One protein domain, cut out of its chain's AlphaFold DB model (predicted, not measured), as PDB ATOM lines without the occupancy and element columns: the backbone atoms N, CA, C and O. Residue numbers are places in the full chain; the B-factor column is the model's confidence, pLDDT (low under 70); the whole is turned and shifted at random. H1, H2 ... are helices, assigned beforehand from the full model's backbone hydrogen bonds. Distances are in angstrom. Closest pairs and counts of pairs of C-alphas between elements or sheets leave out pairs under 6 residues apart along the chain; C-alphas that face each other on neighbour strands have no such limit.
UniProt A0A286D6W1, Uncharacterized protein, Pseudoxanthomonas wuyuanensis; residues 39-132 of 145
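Overview. This is residues 39 to 132 of the 145 residues of an uncharacterized protein of Pseudoxanthomonas wuyuanensis (UniProt A0A286D6W1). Three helices form a loose, open frame: the long helix H2 is its spine, H1 meets H2 near its beginning at a steep angle, and H3 starts at H2 and runs off about perpendicular to it. Residues 117 to 132, most of them in H3, stick out as a free arm, and the link after H2 folds back to bring the first turn of H3 to residues 87 to 90 of H2. The printed part has 94 residues with three named helices in the order H1, H2, H3 and no named strand; the class is all helix. The whole is loose, with a radius of gyration of the C-alphas of 17.9 A, and flat, spanning 57 by 39 by 20 A.

Arrangement. H2, residues 71 to 97, is the longest helix. H1, residues 45 to 61, only just touches H2, with 3 pairs of C-alphas within 8 A. They touch with residues 50 to 54 of H1 and residues 73 to 77 of H2 alone, and their closest C-alphas, those of Leu 51 and Leu 77, are 7.0 A apart. H1 and H2 run opposite ways at a steep tilt of 66 degrees. H3, residues 109 to 130, also only just touches H2, with 3 pairs within 8 A, through residues 109 to 112 of H3 and 87 to 90 of H2. The closest C-alphas, those of Phe 87 and Trp 112, are 6.1 A apart, and the lines of H2 and H3 are about perpendicular at 87 degrees. H1 and H3 are apart. In H1, H2 and H3 every backbone O i to N i+4 pair is within hydrogen-bond range.

Along the chain. H2 measures 39.2 A from C-alpha 71 at (178.575, 176.802, 209.515) to C-alpha 97 at (197.125, 183.969, 175.784). H1 measures 24.2 A and begins with C-alpha 45 at (174.300, 191.952, 196.028). H3 measures 31.2 A and ends with C-alpha 130 at (183.118, 157.889, 175.595).

Size, cuts and confidence. The two C-alphas farthest apart, those of Ser 64 and Gly 132, are 59.7 A apart. The printed part has no cut. The link from H2 to H3 is long, with 11 residues, and that from H1 to H2 is short, with 9. The mean pLDDT of the printed part is 87.4; residues 61 to 67 and 131 to 132 are under 70.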
ATOM      1  N   ALA A  39     186.255 194.951 191.305       87.69
ATOM      2  CA  ALA A  39     185.092 195.415 190.556       87.69
ATOM      3  C   ALA A  39     184.678 194.462 189.419       87.69
ATOM      4  O   ALA A  39     183.516 194.472 189.013       87.69
ATOM      5  N   GLN A  40     185.596 193.638 188.899       89.62
ATOM      6  CA  GLN A  40     185.300 192.713 187.801       89.62
ATOM      7  C   GLN A  40     184.677 191.400 188.287       89.62
ATOM      8  O   GLN A  40     183.955 190.748 187.527       89.62
ATOM      9  N   TRP A  41     184.898 191.038 189.555       90.69
ATOM     10  CA  TRP A  41     184.244 189.888 190.173       90.69
ATOM     11  C   TRP A  41     182.751 190.132 190.428       90.69
ATOM     12  O   TRP A  41     181.977 189.195 190.326       90.69
ATOM     13  N   ASN A  42     182.329 191.367 190.723       86.50
ATOM     14  CA  ASN A  42     180.920 191.780 190.850       86.50
ATOM     15  C   ASN A  42     179.969 190.687 191.404       86.50
ATOM     16  O   ASN A  42     179.098 190.186 190.690       86.50
ATOM     17  N   CYS A  43     180.174 190.275 192.662       86.94
ATOM     18  CA  CYS A  43     179.271 189.346 193.346       86.94
ATOM     19  C   CYS A  43     177.817 189.812 193.288       86.94
ATOM     20  O   CYS A  43     177.544 191.013 193.304       86.94
ATOM     21  N   GLU A  44     176.885 188.858 193.346       90.44
ATOM     22  CA  GLU A  44     175.482 189.191 193.573       90.44
ATOM     23  C   GLU A  44     175.326 190.023 194.863       90.44
ATOM     24  O   GLU A  44     175.964 189.690 195.873       90.44
ATOM     25  N   PRO A  45     174.482 191.077 194.870       91.38
ATOM     26  CA  PRO A  45     174.300 191.952 196.028       91.38
ATOM     27  C   PRO A  45     174.059 191.226 197.365       91.38
ATOM     28  O   PRO A  45     174.787 191.521 198.313       91.38
ATOM     29  N   PRO A  46     173.154 190.224 197.468       92.12
ATOM     30  CA  PRO A  46     172.913 189.548 198.745       92.12
ATOM     31  C   PRO A  46     174.124 188.741 199.233       92.12
ATOM     32  O   PRO A  46     174.390 188.668 200.432       92.12
ATOM     33  N   VAL A  47     174.900 188.156 198.314       92.50
ATOM     34  CA  VAL A  47     176.138 187.443 198.660       92.50
ATOM     35  C   VAL A  47     177.182 188.437 199.157       92.50
ATOM     36  O   VAL A  47     177.829 188.200 200.173       92.50
ATOM     37  N   ARG A  48     177.313 189.579 198.478       93.12
ATOM     38  CA  ARG A  48     178.255 190.637 198.844       93.12
ATOM     39  C   ARG A  48     177.966 191.206 200.233       93.12
ATOM     40  O   ARG A  48     178.890 191.339 201.030       93.12
ATOM     41  N   GLU A  49     176.707 191.507 200.540       92.50
ATOM     42  CA  GLU A  49     176.280 191.979 201.865       92.50
ATOM     43  C   GLU A  49     176.617 190.962 202.957       92.50
ATOM     44  O   GLU A  49     177.187 191.314 203.992       92.50
ATOM     45  N   ARG A  50     176.349 189.680 202.696       92.44
ATOM     46  CA  ARG A  50     176.648 188.600 203.640       92.44
ATOM     47  C   ARG A  50     178.153 188.413 203.859       92.44
ATOM     48  O   ARG A  50     178.585 188.215 204.991       92.44
ATOM     49  N   LEU A  51     178.965 188.559 202.812       92.81
ATOM     50  CA  LEU A  51     180.429 188.571 202.908       92.81
ATOM     51  C   LEU A  51     180.956 189.792 203.687       92.81
ATOM     52  O   LEU A  51     181.907 189.658 204.458       92.81
ATOM     53  N   HIS A  52     180.334 190.967 203.542       92.12
ATOM     54  CA  HIS A  52     180.657 192.142 204.358       92.12
ATOM     55  C   HIS A  52     180.328 191.921 205.839       92.12
ATOM     56  O   HIS A  52     181.156 192.243 206.693       92.12
ATOM     57  N   ALA A  53     179.165 191.340 206.147       90.75
ATOM     58  CA  ALA A  53     178.794 190.982 207.516       90.75
ATOM     59  C   ALA A  53     179.805 189.993 208.120       90.75
ATOM     60  O   ALA A  53     180.318 190.223 209.215       90.75
ATOM     61  N   LEU A  54     180.192 188.960 207.362       89.88
ATOM     62  CA  LEU A  54     181.225 188.009 207.771       89.88
ATOM     63  C   LEU A  54     182.565 188.675 208.058       89.88
ATOM     64  O   LEU A  54     183.184 188.385 209.076       89.88
ATOM     65  N   MET A  55     183.006 189.597 207.202       89.62
ATOM     66  CA  MET A  55     184.243 190.343 207.427       89.62
ATOM     67  C   MET A  55     184.203 191.130 208.745       89.62
ATOM     68  O   MET A  55     185.206 191.160 209.454       89.62
ATOM     69  N   GLY A  56     183.052 191.720 209.089       87.38
ATOM     70  CA  GLY A  56     182.845 192.392 210.374       87.38
ATOM     71  C   GLY A  56     182.893 191.429 211.563       87.38
ATOM     72  O   GLY A  56     183.504 191.730 212.583       87.38
ATOM     73  N   HIS A  57     182.317 190.236 211.426       85.44
ATOM     74  CA  HIS A  57     182.364 189.224 212.484       85.44
ATOM     75  C   HIS A  57     183.787 188.696 212.685       85.44
ATOM     76  O   HIS A  57     184.214 188.512 213.819       85.44
ATOM     77  N   LEU A  58     184.548 188.488 211.607       83.06
ATOM     78  CA  LEU A  58     185.934 188.022 211.684       83.06
ATOM     79  C   LEU A  58     186.876 189.078 212.268       83.06
ATOM     80  O   LEU A  58     187.796 188.723 213.004       83.06
ATOM     81  N   SER A  59     186.643 190.366 211.990       79.19
ATOM     82  CA  SER A  59     187.434 191.442 212.591       79.19
ATOM     83  C   SER A  59     187.132 191.625 214.080       79.19
ATOM     84  O   SER A  59     188.058 191.865 214.849       79.19
ATOM     85  N   VAL A  60     185.871 191.463 214.499       76.38
ATOM     86  CA  VAL A  60     185.459 191.560 215.912       76.38
ATOM     87  C   VAL A  60     185.832 190.304 216.705       76.38
ATOM     88  O   VAL A  60     186.296 190.421 217.837       76.38
ATOM     89  N   ALA A  61     185.714 189.108 216.122       68.12
ATOM     90  CA  ALA A  61     186.105 187.850 216.766       68.12
ATOM     91  C   ALA A  61     187.618 187.762 217.034       68.12
ATOM     92  O   ALA A  61     188.045 187.087 217.966       68.12
ATOM     93  N   ALA A  62     188.444 188.483 216.267       66.19
ATOM     94  CA  ALA A  62     189.866 188.634 216.580       66.19
ATOM     95  C   ALA A  62     190.109 189.440 217.875       66.19
ATOM     96  O   ALA A  62     191.173 189.320 218.479       66.19
ATOM     97  N   SER A  63     189.129 190.244 218.305       67.00
ATOM     98  CA  SER A  63     189.174 191.068 219.522       67.00
ATOM     99  C   SER A  63     188.292 190.567 220.676       67.00
ATOM    100  O   SER A  63     188.483 191.023 221.801       67.00
ATOM    101  N   SER A  64     187.364 189.635 220.425       61.97
ATOM    102  CA  SER A  64     186.316 189.229 221.376       61.97
ATOM    103  C   SER A  64     185.957 187.743 221.269       61.97
ATOM    104  O   SER A  64     185.928 187.175 220.183       61.97
ATOM    105  N   THR A  65     185.572 187.126 222.388       62.59
ATOM    106  CA  THR A  65     185.088 185.730 222.480       62.59
ATOM    107  C   THR A  65     183.581 185.600 222.186       62.59
ATOM    108  O   THR A  65     182.875 184.848 222.858       62.59
ATOM    109  N   GLU A  66     183.043 186.389 221.256       63.19
ATOM    110  CA  GLU A  66     181.609 186.371 220.927       63.19
ATOM    111  C   GLU A  66     181.247 185.290 219.899       63.19
ATOM    112  O   GLU A  66     182.109 184.734 219.216       63.19
ATOM    113  N   THR A  67     179.945 184.988 219.810       68.56
ATOM    114  CA  THR A  67     179.342 184.024 218.881       68.56
ATOM    115  C   THR A  67     179.859 184.236 217.458       68.56
ATOM    116  O   THR A  67     179.510 185.204 216.784       68.56
ATOM    117  N   GLY A  68     180.710 183.312 217.012       71.56
ATOM    118  CA  GLY A  68     181.307 183.342 215.684       71.56
ATOM    119  C   GLY A  68     180.304 183.054 214.557       71.56
ATOM    120  O   GLY A  68     179.132 182.760 214.809       71.56
ATOM    121  N   PRO A  69     180.761 183.117 213.295       81.81
ATOM    122  CA  PRO A  69     179.938 182.791 212.136       81.81
ATOM    123  C   PRO A  69     179.371 181.375 212.228       81.81
ATOM    124  O   PRO A  69     180.047 180.464 212.713       81.81
ATOM    125  N   CYS A  70     178.151 181.178 211.725       86.94
ATOM    126  CA  CYS A  70     177.576 179.839 211.661       86.94
ATOM    127  C   CYS A  70     178.200 179.025 210.515       86.94
ATOM    128  O   CYS A  70     178.797 179.575 209.588       86.94
ATOM    129  N   GLU A  71     178.018 177.704 210.535       88.62
ATOM    130  CA  GLU A  71     178.575 176.802 209.515       88.62
ATOM    131  C   GLU A  71     178.160 177.185 208.086       88.62
ATOM    132  O   GLU A  71     178.959 177.123 207.153       88.62
ATOM    133  N   SER A  72     176.922 177.659 207.905       88.62
ATOM    134  CA  SER A  72     176.438 178.077 206.582       88.62
ATOM    135  C   SER A  72     177.173 179.305 206.038       88.62
ATOM    136  O   SER A  72     177.341 179.434 204.825       88.62
ATOM    137  N   ASP A  73     177.648 180.184 206.920       89.12
ATOM    138  CA  ASP A  73     178.409 181.363 206.524       89.12
ATOM    139  C   ASP A  73     179.843 180.990 206.137       89.12
ATOM    140  O   ASP A  73     180.384 181.518 205.163       89.12
ATOM    141  N   TRP A  74     180.439 180.025 206.843       87.50
ATOM    142  CA  TRP A  74     181.736 179.461 206.472       87.50
ATOM    143  C   TRP A  74     181.688 178.725 205.136       87.50
ATOM    144  O   TRP A  74     182.580 178.915 204.310       87.50
ATOM    145  N   ALA A  75     180.634 177.944 204.890       92.44
ATOM    146  CA  ALA A  75     180.429 177.265 203.614       92.44
ATOM    147  C   ALA A  75     180.270 178.267 202.458       92.44
ATOM    148  O   ALA A  75     180.891 178.103 201.407       92.44
ATOM    149  N   LEU A  76     179.490 179.337 202.663       92.00
ATOM    150  CA  LEU A  76     179.344 180.413 201.682       92.00
ATOM    151  C   LEU A  76     180.686 181.091 201.382       92.00
ATOM    152  O   LEU A  76     181.018 181.300 200.214       92.00
ATOM    153  N   LEU A  77     181.453 181.427 202.424       90.81
ATOM    154  CA  LEU A  77     182.768 182.042 202.275       90.81
ATOM    155  C   LEU A  77     183.710 181.126 201.491       90.81
ATOM    156  O   LEU A  77     184.287 181.564 200.503       90.81
ATOM    157  N   ALA A  78     183.842 179.862 201.898       90.88
ATOM    158  CA  ALA A  78     184.710 178.897 201.229       90.88
ATOM    159  C   ALA A  78     184.374 178.779 199.735       90.88
ATOM    160  O   ALA A  78     185.265 178.879 198.892       90.88
ATOM    161  N   HIS A  79     183.083 178.670 199.416       93.62
ATOM    162  CA  HIS A  79     182.594 178.561 198.044       93.62
ATOM    163  C   HIS A  79     182.902 179.799 197.195       93.62
ATOM    164  O   HIS A  79     183.383 179.687 196.069       93.62
ATOM    165  N   GLU A  80     182.655 181.003 197.713       94.25
ATOM    166  CA  GLU A  80     182.946 182.230 196.960       94.25
ATOM    167  C   GLU A  80     184.453 182.491 196.828       94.25
ATOM    168  O   GLU A  80     184.889 182.981 195.785       94.25
ATOM    169  N   LEU A  81     185.263 182.118 197.824       93.38
ATOM    170  CA  LEU A  81     186.720 182.218 197.734       93.38
ATOM    171  C   LEU A  81     187.297 181.264 196.685       93.38
ATOM    172  O   LEU A  81     188.145 181.679 195.896       93.38
ATOM    173  N   GLU A  82     186.832 180.014 196.642       94.12
ATOM    174  CA  GLU A  82     187.252 179.036 195.631       94.12
ATOM    175  C   GLU A  82     186.970 179.555 194.217       94.12
ATOM    176  O   GLU A  82     187.859 179.592 193.362       94.12
ATOM    177  N   ARG A  83     185.751 180.056 193.995       94.44
ATOM    178  CA  ARG A  83     185.349 180.644 192.715       94.44
ATOM    179  C   ARG A  83     186.176 181.872 192.341       94.44
ATOM    180  O   ARG A  83     186.570 182.014 191.186       94.44
ATOM    181  N   TYR A  84     186.460 182.747 193.304       94.62
ATOM    182  CA  TYR A  84     187.275 183.937 193.071       94.62
ATOM    183  C   TYR A  84     188.730 183.589 192.721       94.62
ATOM    184  O   TYR A  84     189.332 184.215 191.845       94.62
ATOM    185  N   LEU A  85     189.304 182.570 193.366       94.19
ATOM    186  CA  LEU A  85     190.646 182.086 193.048       94.19
ATOM    187  C   LEU A  85     190.717 181.494 191.637       94.19
ATOM    188  O   LEU A  85     191.649 181.811 190.893       94.19
ATOM    189  N   ASP A  86     189.722 180.697 191.242       94.75
ATOM    190  CA  ASP A  86     189.637 180.168 189.879       94.75
ATOM    191  C   ASP A  86     189.439 181.288 188.844       94.75
ATOM    192  O   ASP A  86     190.128 181.319 187.826       94.75
ATOM    193  N   PHE A  87     188.597 182.281 189.143       94.50
ATOM    194  CA  PHE A  87     188.442 183.483 188.322       94.50
ATOM    195  C   PHE A  87     189.773 184.206 188.088       94.50
ATOM    196  O   PHE A  87     190.119 184.497 186.941       94.50
ATOM    197  N   ARG A  88     190.551 184.464 189.148       93.19
ATOM    198  CA  ARG A  88     191.864 185.120 189.029       93.19
ATOM    199  C   ARG A  88     192.828 184.298 188.184       93.19
ATOM    200  O   ARG A  88     193.529 184.853 187.339       93.19
ATOM    201  N   ARG A  89     192.849 182.981 188.399       94.00
ATOM    202  CA  ARG A  89     193.668 182.049 187.620       94.00
ATOM    203  C   ARG A  89     193.293 182.095 186.138       94.00
ATOM    204  O   ARG A  89     194.180 182.240 185.301       94.00
ATOM    205  N   LEU A  90     192.005 181.996 185.814       92.88
ATOM    206  CA  LEU A  90     191.517 181.980 184.436       92.88
ATOM    207  C   LEU A  90     191.760 183.323 183.736       92.88
ATOM    208  O   LEU A  90     192.263 183.341 182.617       92.88
ATOM    209  N   ARG A  91     191.505 184.444 184.423       92.44
ATOM    210  CA  ARG A  91     191.801 185.793 183.922       92.44
ATOM    211  C   ARG A  91     193.270 185.950 183.546       92.44
ATOM    212  O   ARG A  91     193.569 186.463 182.474       92.44
ATOM    213  N   HIS A  92     194.170 185.493 184.415       92.31
ATOM    214  CA  HIS A  92     195.608 185.555 184.169       92.31
ATOM    215  C   HIS A  92     196.028 184.695 182.965       92.31
ATOM    216  O   HIS A  92     196.849 185.110 182.147       92.31
ATOM    217  N   LEU A  93     195.451 183.497 182.821       92.25
ATOM    218  CA  LEU A  93     195.712 182.629 181.668       92.25
ATOM    219  C   LEU A  93     195.232 183.264 180.358       92.25
ATOM    220  O   LEU A  93     195.992 183.320 179.395       92.25
ATOM    221  N   GLU A  94     194.008 183.785 180.332       91.56
ATOM    222  CA  GLU A  94     193.434 184.450 179.160       91.56
ATOM    223  C   GLU A  94     194.209 185.714 178.764       91.56
ATOM    224  O   GLU A  94     194.496 185.911 177.581       91.56
ATOM    225  N   ALA A  95     194.612 186.539 179.736       92.69
ATOM    226  CA  ALA A  95     195.431 187.723 179.485       92.69
ATOM    227  C   ALA A  95     196.767 187.342 178.828       92.69
ATOM    228  O   ALA A  95     197.140 187.884 177.783       92.69
ATOM    229  N   ARG A  96     197.439 186.315 179.365       93.00
ATOM    230  CA  ARG A  96     198.684 185.780 178.794       93.00
ATOM    231  C   ARG A  96     198.506 185.227 177.385       93.00
ATOM    232  O   ARG A  96     199.361 185.476 176.541       93.00
ATOM    233  N   LEU A  97     197.421 184.499 177.120       91.38
ATOM    234  CA  LEU A  97     197.125 183.969 175.784       91.38
ATOM    235  C   LEU A  97     196.892 185.081 174.757       91.38
ATOM    236  O   LEU A  97     197.220 184.915 173.585       91.38
ATOM    237  N   ARG A  98     196.365 186.227 175.197       89.62
ATOM    238  CA  ARG A  98     196.131 187.407 174.352       89.62
ATOM    239  C   ARG A  98     197.315 188.372 174.307       89.62
ATOM    240  O   ARG A  98     197.249 189.367 173.591       89.62
ATOM    241  N   GLY A  99     198.387 188.089 175.048       91.88
ATOM    242  CA  GLY A  99     199.567 188.947 175.133       91.88
ATOM    243  C   GLY A  99     199.305 190.305 175.792       91.88
ATOM    244  O   GLY A  99     200.071 191.238 175.561       91.88
ATOM    245  N   CYS A 100     198.237 190.440 176.584       91.75
ATOM    246  CA  CYS A 100     197.913 191.660 177.320       91.75
ATOM    247  C   CYS A 100     198.190 191.506 178.823       91.75
ATOM    248  O   CYS A 100     198.307 190.397 179.346       91.75
ATOM    249  N   GLY A 101     198.329 192.636 179.523       83.75
ATOM    250  CA  GLY A 101     198.454 192.643 180.979       83.75
ATOM    251  C   GLY A 101     197.134 192.292 181.669       83.75
ATOM    252  O   GLY A 101     196.054 192.553 181.138       83.75
ATOM    253  N   ASP A 102     197.212 191.756 182.890       77.19
ATOM    254  CA  ASP A 102     196.037 191.349 183.679       77.19
ATOM    255  C   ASP A 102     195.025 192.497 183.873       77.19
ATOM    256  O   ASP A 102     193.819 192.259 183.942       77.19
ATOM    257  N   THR A 103     195.494 193.748 183.950       79.75
ATOM    258  CA  THR A 103     194.661 194.956 184.105       79.75
ATOM    259  C   THR A 103     193.974 195.394 182.819       79.75
ATOM    260  O   THR A 103     192.874 195.940 182.879       79.75
ATOM    261  N   ASP A 104     194.598 195.135 181.671       81.75
ATOM    262  CA  ASP A 104     194.112 195.561 180.355       81.75
ATOM    263  C   ASP A 104     193.100 194.562 179.791       81.75
ATOM    264  O   ASP A 104     192.259 194.892 178.953       81.75
ATOM    265  N   PHE A 105     193.157 193.324 180.283       85.25
ATOM    266  CA  PHE A 105     192.203 192.296 179.940       85.25
ATOM    267  C   PHE A 105     190.907 192.438 180.747       85.25
ATOM    268  O   PHE A 105     190.862 192.206 181.959       85.25
ATOM    269  N   ARG A 106     189.819 192.802 180.060       87.56
ATOM    270  CA  ARG A 106     188.478 192.820 180.650       87.56
ATOM    271  C   ARG A 106     187.933 191.397 180.719       87.56
ATOM    272  O   ARG A 106     187.534 190.840 179.702       87.56
ATOM    273  N   PHE A 107     187.885 190.855 181.931       88.44
ATOM    274  CA  PHE A 107     187.327 189.540 182.213       88.44
ATOM    275  C   PHE A 107     186.441 189.632 183.445       88.44
ATOM    276  O   PHE A 107     186.918 189.919 184.538       88.44
ATOM    277  N   THR A 108     185.140 189.454 183.264       92.50
ATOM    278  CA  THR A 108     184.153 189.616 184.336       92.50
ATOM    279  C   THR A 108     183.740 188.268 184.922       92.50
ATOM    280  O   THR A 108     183.963 187.213 184.323       92.50
ATOM    281  N   ARG A 109     183.073 188.276 186.081       92.44
ATOM    282  CA  ARG A 109     182.450 187.061 186.642       92.44
ATOM    283  C   ARG A 109     181.458 186.397 185.689       92.44
ATOM    284  O   ARG A 109     181.333 185.177 185.722       92.44
ATOM    285  N   ALA A 110     180.774 187.165 184.839       92.12
ATOM    286  CA  ALA A 110     179.880 186.605 183.828       92.12
ATOM    287  C   ALA A 110     180.659 185.807 182.771       92.12
ATOM    288  O   ALA A 110     180.244 184.705 182.421       92.12
ATOM    289  N   ASP A 111     181.813 186.323 182.337       92.50
ATOM    290  CA  ASP A 111     182.695 185.635 181.389       92.50
ATOM    291  C   ASP A 111     183.248 184.343 182.003       92.50
ATOM    292  O   ASP A 111     183.162 183.280 181.394       92.50
ATOM    293  N   TRP A 112     183.717 184.402 183.254       94.69
ATOM    294  CA  TRP A 112     184.143 183.209 183.995       94.69
ATOM    295  C   TRP A 112     183.024 182.177 184.125       94.69
ATOM    296  O   TRP A 112     183.237 181.000 183.844       94.69
ATOM    297  N   HIS A 113     181.816 182.602 184.499       93.88
ATOM    298  CA  HIS A 113     180.679 181.696 184.611       93.88
ATOM    299  C   HIS A 113     180.343 181.049 183.259       93.88
ATOM    300  O   HIS A 113     180.114 179.842 183.199       93.88
ATOM    301  N   ALA A 114     180.372 181.819 182.167       93.38
ATOM    302  CA  ALA A 114     180.179 181.293 180.819       93.38
ATOM    303  C   ALA A 114     181.249 180.250 180.453       93.38
ATOM    304  O   ALA A 114     180.897 179.180 179.951       93.38
ATOM    305  N   SER A 115     182.522 180.498 180.777       92.25
ATOM    306  CA  SER A 115     183.604 179.521 180.600       92.25
ATOM    307  C   SER A 115     183.356 178.241 181.401       92.25
ATOM    308  O   SER A 115     183.449 177.151 180.842       92.25
ATOM    309  N   ARG A 116     182.956 178.341 182.678       93.50
ATOM    310  CA  ARG A 116     182.638 177.165 183.512       93.50
ATOM    311  C   ARG A 116     181.468 176.352 182.954       93.50
ATOM    312  O   ARG A 116     181.511 175.124 182.975       93.50
ATOM    313  N   VAL A 117     180.435 177.020 182.442       94.31
ATOM    314  CA  VAL A 117     179.290 176.357 181.797       94.31
ATOM    315  C   VAL A 117     179.725 175.649 180.511       94.31
ATOM    316  O   VAL A 117     179.333 174.504 180.285       94.31
ATOM    317  N   ALA A 118     180.555 176.294 179.688       92.38
ATOM    318  CA  ALA A 118     181.079 175.702 178.460       92.38
ATOM    319  C   ALA A 118     181.964 174.475 178.740       92.38
ATOM    320  O   ALA A 118     181.803 173.444 178.086       92.38
ATOM    321  N   GLU A 119     182.841 174.545 179.747       92.25
ATOM    322  CA  GLU A 119     183.662 173.411 180.189       92.25
ATOM    323  C   GLU A 119     182.799 172.239 180.668       92.25
ATOM    324  O   GLU A 119     182.974 171.113 180.203       92.25
ATOM    325  N   ALA A 120     181.803 172.495 181.523       93.19
ATOM    326  CA  ALA A 120     180.890 171.455 181.996       93.19
ATOM    327  C   ALA A 120     180.097 170.808 180.842       93.19
ATOM    328  O   ALA A 120     179.877 169.592 180.831       93.19
ATOM    329  N   ALA A 121     179.690 171.601 179.845       93.94
ATOM    330  CA  ALA A 121     179.022 171.101 178.647       93.94
ATOM    331  C   ALA A 121     179.947 170.215 177.796       93.94
ATOM    332  O   ALA A 121     179.512 169.163 177.315       93.94
ATOM    333  N   LEU A 122     181.220 170.599 177.654       90.88
ATOM    334  CA  LEU A 122     182.239 169.817 176.955       90.88
ATOM    335  C   LEU A 122     182.528 168.498 177.680       90.88
ATOM    336  O   LEU A 122     182.537 167.445 177.051       90.88
ATOM    337  N   GLU A 123     182.690 168.518 179.001       92.00
ATOM    338  CA  GLU A 123     182.876 167.305 179.804       92.00
ATOM    339  C   GLU A 123     181.670 166.366 179.720       92.00
ATOM    340  O   GLU A 123     181.824 165.148 179.599       92.00
ATOM    341  N   ALA A 124     180.451 166.912 179.763       90.69
ATOM    342  CA  ALA A 124     179.235 166.132 179.569       90.69
ATOM    343  C   ALA A 124     179.183 165.516 178.163       90.69
ATOM    344  O   ALA A 124     178.782 164.362 178.018       90.69
ATOM    345  N   HIS A 125     179.607 166.256 177.135       88.88
ATOM    346  CA  HIS A 125     179.730 165.726 175.780       88.88
ATOM    347  C   HIS A 125     180.784 164.615 175.703       88.88
ATOM    348  O   HIS A 125     180.469 163.531 175.226       88.88
ATOM    349  N   HIS A 126     181.987 164.823 176.239       89.00
ATOM    350  CA  HIS A 126     183.044 163.812 176.258       89.00
ATOM    351  C   HIS A 126     182.631 162.540 176.996       89.00
ATOM    352  O   HIS A 126     182.975 161.455 176.544       89.00
ATOM    353  N   ARG A 127     181.878 162.641 178.100       87.38
ATOM    354  CA  ARG A 127     181.301 161.460 178.763       87.38
ATOM    355  C   ARG A 127     180.346 160.718 177.829       87.38
ATOM    356  O   ARG A 127     180.561 159.543 177.576       87.38
ATOM    357  N   ARG A 128     179.390 161.430 177.218       85.00
ATOM    358  CA  ARG A 128     178.451 160.830 176.255       85.00
ATOM    359  C   ARG A 128     179.147 160.159 175.076       85.00
ATOM    360  O   ARG A 128     178.691 159.111 174.644       85.00
ATOM    361  N   VAL A 129     180.210 160.755 174.533       83.69
ATOM    362  CA  VAL A 129     180.910 160.144 173.398       83.69
ATOM    363  C   VAL A 129     181.925 159.088 173.822       83.69
ATOM    364  O   VAL A 129     182.200 158.205 173.034       83.69
ATOM    365  N   ARG A 130     182.432 159.082 175.060       74.25
ATOM    366  CA  ARG A 130     183.118 157.889 175.595       74.25
ATOM    367  C   ARG A 130     182.171 156.694 175.708       74.25
ATOM    368  O   ARG A 130     182.612 155.571 175.500       74.25
ATOM    369  N   ASP A 131     180.895 156.950 175.986       68.75
ATOM    370  CA  ASP A 131     179.832 155.937 175.972       68.75
ATOM    371  C   ASP A 131     179.326 155.622 174.544       68.75
ATOM    372  O   ASP A 131     178.555 154.685 174.344       68.75
ATOM    373  N   GLY A 132     179.761 156.394 173.544       62.56
ATOM    374  CA  GLY A 132     179.476 156.205 172.124       62.56
ATOM    375  C   GLY A 132     180.753 155.954 171.319       62.56
ATOM    376  O   GLY A 132     181.846 155.825 171.853       62.56
TER     377      GLY A 132